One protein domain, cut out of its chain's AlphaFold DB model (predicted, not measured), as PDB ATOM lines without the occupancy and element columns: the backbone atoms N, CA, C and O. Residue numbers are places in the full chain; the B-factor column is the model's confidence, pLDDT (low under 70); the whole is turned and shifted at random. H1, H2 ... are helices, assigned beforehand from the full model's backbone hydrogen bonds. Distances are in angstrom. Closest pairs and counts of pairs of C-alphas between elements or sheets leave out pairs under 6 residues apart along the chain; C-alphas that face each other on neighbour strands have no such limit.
ATOM      1  N   SER A 120     -24.313 101.844  61.686       89.81
ATOM      2  CA  SER A 120     -24.563 100.877  60.608       89.81
ATOM      3  C   SER A 120     -23.387 100.719  59.644       89.81
ATOM      4  O   SER A 120     -23.225  99.653  59.070       89.81
ATOM      5  N   PHE A 121     -22.539 101.742  59.496       88.88
ATOM      6  CA  PHE A 121     -21.372 101.727  58.602       88.88
ATOM      7  C   PHE A 121     -20.089 101.212  59.285       88.88
ATOM      8  O   PHE A 121     -19.004 101.195  58.696       88.88
ATOM      9  N   GLY A 122     -20.203 100.752  60.535       83.00
ATOM     10  CA  GLY A 122     -19.098 100.267  61.360       83.00
ATOM     11  C   GLY A 122     -18.524 101.324  62.308       83.00
ATOM     12  O   GLY A 122     -19.009 102.457  62.330       83.00
ATOM     13  N   PRO A 123     -17.504 100.957  63.108       84.75
ATOM     14  CA  PRO A 123     -16.902 101.852  64.093       84.75
ATOM     15  C   PRO A 123     -16.279 103.089  63.433       84.75
ATOM     16  O   PRO A 123     -15.711 103.006  62.346       84.75
ATOM     17  N   SER A 124     -16.402 104.232  64.109       79.94
ATOM     18  CA  SER A 124     -15.855 105.535  63.696       79.94
ATOM     19  C   SER A 124     -14.439 105.802  64.212       79.94
ATOM     20  O   SER A 124     -13.848 106.831  63.898       79.94
ATOM     21  N   VAL A 125     -13.926 104.912  65.058       81.12
ATOM     22  CA  VAL A 125     -12.705 105.121  65.831       81.12
ATOM     23  C   VAL A 125     -11.490 104.687  65.016       81.12
ATOM     24  O   VAL A 125     -11.470 103.575  64.493       81.12
ATOM     25  N   GLY A 126     -10.479 105.555  64.943       82.94
ATOM     26  CA  GLY A 126      -9.197 105.258  64.295       82.94
ATOM     27  C   GLY A 126      -9.246 105.174  62.766       82.94
ATOM     28  O   GLY A 126      -8.320 104.634  62.172       82.94
ATOM     29  N   LEU A 127     -10.315 105.671  62.136       88.94
ATOM     30  CA  LEU A 127     -10.455 105.755  60.682       88.94
ATOM     31  C   LEU A 127     -10.851 107.176  60.287       88.94
ATOM     32  O   LEU A 127     -11.711 107.790  60.928       88.94
ATOM     33  N   SER A 128     -10.298 107.665  59.181       92.50
ATOM     34  CA  SER A 128     -10.828 108.856  58.522       92.50
ATOM     35  C   SER A 128     -12.243 108.587  57.981       92.50
ATOM     36  O   SER A 128     -12.629 107.449  57.685       92.50
ATOM     37  N   ARG A 129     -13.040 109.643  57.788       94.31
ATOM     38  CA  ARG A 129     -14.360 109.581  57.139       94.31
ATOM     39  C   ARG A 129     -14.283 108.925  55.759       94.31
ATOM     40  O   ARG A 129     -15.191 108.172  55.411       94.31
ATOM     41  N   ARG A 130     -13.203 109.161  54.999       94.31
ATOM     42  CA  ARG A 130     -12.970 108.543  53.677       94.31
ATOM     43  C   ARG A 130     -12.805 107.035  53.784       94.31
ATOM     44  O   ARG A 130     -13.556 106.302  53.146       94.31
ATOM     45  N   GLU A 131     -11.894 106.576  54.634       93.25
ATOM     46  CA  GLU A 131     -11.649 105.143  54.834       93.25
ATOM     47  C   GLU A 131     -12.893 104.431  55.364       93.25
ATOM     48  O   GLU A 131     -13.234 103.333  54.918       93.25
ATOM     49  N   ARG A 132     -13.619 105.072  56.287       95.06
ATOM     50  CA  ARG A 132     -14.875 104.535  56.810       95.06
ATOM     51  C   ARG A 132     -15.931 104.391  55.717       95.06
ATOM     52  O   ARG A 132     -16.590 103.353  55.647       95.06
ATOM     53  N   TRP A 133     -16.077 105.399  54.856       95.81
ATOM     54  CA  TRP A 133     -17.009 105.362  53.730       95.81
ATOM     55  C   TRP A 133     -16.641 104.256  52.728       95.81
ATOM     56  O   TRP A 133     -17.488 103.438  52.363       95.81
ATOM     57  N   GLU A 134     -15.365 104.154  52.348       94.94
ATOM     58  CA  GLU A 134     -14.872 103.115  51.434       94.94
ATOM     59  C   GLU A 134     -15.071 101.709  52.008       94.94
ATOM     60  O   GLU A 134     -15.511 100.795  51.304       94.94
ATOM     61  N   ARG A 135     -14.816 101.534  53.309       94.75
ATOM     62  CA  ARG A 135     -15.065 100.276  54.018       94.75
ATOM     63  C   ARG A 135     -16.543  99.903  53.984       94.75
ATOM     64  O   ARG A 135     -16.859  98.760  53.660       94.75
ATOM     65  N   ALA A 136     -17.438 100.839  54.296       95.38
ATOM     66  CA  ALA A 136     -18.879 100.604  54.271       95.38
ATOM     67  C   ALA A 136     -19.363 100.204  52.869       95.38
ATOM     68  O   ALA A 136     -20.109  99.233  52.729       95.38
ATOM     69  N   LYS A 137     -18.864 100.871  51.820       95.50
ATOM     70  CA  LYS A 137     -19.157 100.509  50.427       95.50
ATOM     71  C   LYS A 137     -18.643  99.116  50.073       95.50
ATOM     72  O   LYS A 137     -19.378  98.327  49.487       95.50
ATOM     73  N   ARG A 138     -17.416  98.774  50.479       95.31
ATOM     74  CA  ARG A 138     -16.830  97.438  50.269       95.31
ATOM     75  C   ARG A 138     -17.598  96.330  50.993       95.31
ATOM     76  O   ARG A 138     -17.623  95.202  50.515       95.31
ATOM     77  N   LEU A 139     -18.219  96.647  52.127       93.81
ATOM     78  CA  LEU A 139     -19.076  95.735  52.886       93.81
ATOM     79  C   LEU A 139     -20.523  95.680  52.367       93.81
ATOM     80  O   LEU A 139     -21.327  94.943  52.927       93.81
ATOM     81  N   GLY A 140     -20.868  96.445  51.325       94.50
ATOM     82  CA  GLY A 140     -22.225  96.478  50.776       94.50
ATOM     83  C   GLY A 140     -23.248  97.154  51.694       94.50
ATOM     84  O   GLY A 140     -24.431  96.855  51.600       94.50
ATOM     85  N   MET A 141     -22.806  98.050  52.586       93.38
ATOM     86  CA  MET A 141     -23.668  98.747  53.554       93.38
ATOM     87  C   MET A 141     -24.360  99.993  52.978       93.38
ATOM     88  O   MET A 141     -25.020 100.700  53.725       93.38
ATOM     89  N   ASP A 142     -24.180 100.268  51.683       94.62
ATOM     90  CA  ASP A 142     -24.767 101.398  50.946       94.62
ATOM     91  C   ASP A 142     -24.631 102.768  51.655       94.62
ATOM     92  O   ASP A 142     -25.623 103.396  52.030       94.62
ATOM     93  N   PRO A 143     -23.395 103.241  51.918       95.81
ATOM     94  CA  PRO A 143     -23.194 104.538  52.558       95.81
ATOM     95  C   PRO A 143     -23.656 105.698  51.648       95.81
ATOM     96  O   PRO A 143     -23.540 105.595  50.423       95.81
ATOM     97  N   PRO A 144     -24.102 106.844  52.208       96.62
ATOM     98  CA  PRO A 144     -24.650 107.950  51.420       96.62
ATOM     99  C   PRO A 144     -23.655 108.490  50.384       96.62
ATOM    100  O   PRO A 144     -22.514 108.817  50.720       96.62
ATOM    101  N   VAL A 145     -24.087 108.629  49.127       96.50
ATOM    102  CA  VAL A 145     -23.232 109.113  48.022       96.50
ATOM    103  C   VAL A 145     -22.794 110.560  48.240       96.50
ATOM    104  O   VAL A 145     -21.640 110.898  47.998       96.50
ATOM    105  N   ARG A 146     -23.677 111.397  48.788       96.56
ATOM    106  CA  ARG A 146     -23.392 112.808  49.060       96.56
ATOM    107  C   ARG A 146     -22.214 113.001  50.022       96.56
ATOM    108  O   ARG A 146     -21.381 113.876  49.799       96.56
ATOM    109  N   VAL A 147     -22.054 112.120  51.014       96.19
ATOM    110  CA  VAL A 147     -20.860 112.091  51.880       96.19
ATOM    111  C   VAL A 147     -19.593 111.864  51.048       96.19
ATOM    112  O   VAL A 147     -18.592 112.545  51.252       96.19
ATOM    113  N   GLN A 148     -19.632 110.959  50.068       96.56
ATOM    114  CA  GLN A 148     -18.503 110.711  49.170       96.56
ATOM    115  C   GLN A 148     -18.149 111.937  48.324       96.56
ATOM    116  O   GLN A 148     -16.974 112.201  48.087       96.56
ATOM    117  N   GLU A 149     -19.151 112.653  47.818       96.31
ATOM    118  CA  GLU A 149     -18.968 113.849  46.989       96.31
ATOM    119  C   GLU A 149     -18.316 114.976  47.791       96.31
ATOM    120  O   GLU A 149     -17.347 115.584  47.332       96.31
ATOM    121  N   ILE A 150     -18.790 115.189  49.022       95.94
ATOM    122  CA  ILE A 150     -18.206 116.148  49.962       95.94
ATOM    123  C   ILE A 150     -16.732 115.796  50.214       95.94
ATOM    124  O   ILE A 150     -15.856 116.641  50.038       95.94
ATOM    125  N   LEU A 151     -16.444 114.533  50.547       94.50
ATOM    126  CA  LEU A 151     -15.089 114.051  50.847       94.50
ATOM    127  C   LEU A 151     -14.128 114.092  49.650       94.50
ATOM    128  O   LEU A 151     -12.928 114.292  49.827       94.50
ATOM    129  N   GLN A 152     -14.627 113.909  48.427       93.62
ATOM    130  CA  GLN A 152     -13.819 114.031  47.208       93.62
ATOM    131  C   GLN A 152     -13.478 115.485  46.869       93.62
ATOM    132  O   GLN A 152     -12.432 115.733  46.277       93.62
ATOM    133  N   GLY A 153     -14.338 116.434  47.252       92.06
ATOM    134  CA  GLY A 153     -14.098 117.865  47.063       92.06
ATOM    135  C   GLY A 153     -13.122 118.483  48.069       92.06
ATOM    136  O   GLY A 153     -12.764 119.648  47.914       92.06
ATOM    137  N   LEU A 154     -12.713 117.736  49.096       91.75
ATOM    138  CA  LEU A 154     -11.799 118.180  50.146       91.75
ATOM    139  C   LEU A 154     -10.360 117.732  49.845       91.75
ATOM    140  O   LEU A 154     -10.119 116.629  49.342       91.75
ATOM    141  N   SER A 155      -9.384 118.570  50.207       91.44
ATOM    142  CA  SER A 155      -7.975 118.162  50.258       91.44
ATOM    143  C   SER A 155      -7.792 117.028  51.271       91.44
ATOM    144  O   SER A 155      -8.566 116.924  52.221       91.44
ATOM    145  N   LYS A 156      -6.779 116.167  51.095       87.62
ATOM    146  CA  LYS A 156      -6.515 115.044  52.020       87.62
ATOM    147  C   LYS A 156      -6.205 115.519  53.443       87.62
ATOM    148  O   LYS A 156      -6.654 114.890  54.391       87.62
ATOM    149  N   ASP A 157      -5.551 116.668  53.564       88.56
ATOM    150  CA  ASP A 157      -5.166 117.273  54.844       88.56
ATOM    151  C   ASP A 157      -6.302 118.086  55.491       88.56
ATOM    152  O   ASP A 157      -6.110 118.731  56.522       88.56
ATOM    153  N   SER A 158      -7.497 118.102  54.886       90.56
ATOM    154  CA  SER A 158      -8.641 118.792  55.472       90.56
ATOM    155  C   SER A 158      -9.069 118.115  56.781       90.56
ATOM    156  O   SER A 158      -9.308 116.903  56.785       90.56
ATOM    157  N   PRO A 159      -9.299 118.876  57.870       89.56
ATOM    158  CA  PRO A 159      -9.798 118.321  59.132       89.56
ATOM    159  C   PRO A 159     -11.191 117.691  58.987       89.56
ATOM    160  O   PRO A 159     -11.605 116.871  59.803       89.56
ATOM    161  N   HIS A 160     -11.925 118.026  57.923       91.62
ATOM    162  CA  HIS A 160     -13.207 117.403  57.606       91.62
ATOM    163  C   HIS A 160     -13.076 115.954  57.110       91.62
ATOM    164  O   HIS A 160     -14.089 115.256  57.032       91.62
ATOM    165  N   ASN A 161     -11.867 115.457  56.836       92.81
ATOM    166  CA  ASN A 161     -11.648 114.028  56.620       92.81
ATOM    167  C   ASN A 161     -11.554 113.244  57.931       92.81
ATOM    168  O   ASN A 161     -11.811 112.047  57.916       92.81
ATOM    169  N   GLU A 162     -11.239 113.880  59.058       91.31
ATOM    170  CA  GLU A 162     -11.015 113.184  60.329       91.31
ATOM    171  C   GLU A 162     -12.325 112.846  61.033       91.31
ATOM    172  O   GLU A 162     -13.170 113.721  61.215       91.31
TER     173      GLU A 162
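Overview. This is residues 120 to 162 of the 170 residues of the protein "Hypothetical protein" of Chrysotila carterae (UniProt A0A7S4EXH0). Two short helices pack on each other at a slant, running opposite ways, with a long loop at each end of the printed part. Residues 120 to 128 loop over one side of H1, the short link 139 to 144 turns the chain back, and after H2 the tail 153 to 162 folds back toward the beginning of H1. The 43 printed residues hold H1 then H2 and no named strand; the class is all helix, though under half of the residues are in named elements. It is compact and rounded, with a radius of gyration of the C-alphas of 10.0 A and spans of 26 by 22 by 13 A.

Arrangement. H1, residues 129 to 138, and H2, residues 145 to 152, touch. Their closest C-alphas, those of Arg 130 and Leu 151, are 6.5 A apart. They run opposite ways at a steep tilt of 46 degrees. In H1 and H2 every O i to N i+4 pair is within hydrogen-bond range.

Along the chain. H1 begins at C-alpha 129 (-14.360, 109.581, 57.139) and measures 14.2 A. H2 measures 10.7 A and ends at C-alpha 152 (-13.819, 114.031, 47.208).

Size, cuts and confidence. The two C-alphas farthest apart, those of Gly 140 and Asp 157, are 27.2 A apart. The printed part has no cut, and no printed residue is under 70 in pLDDT.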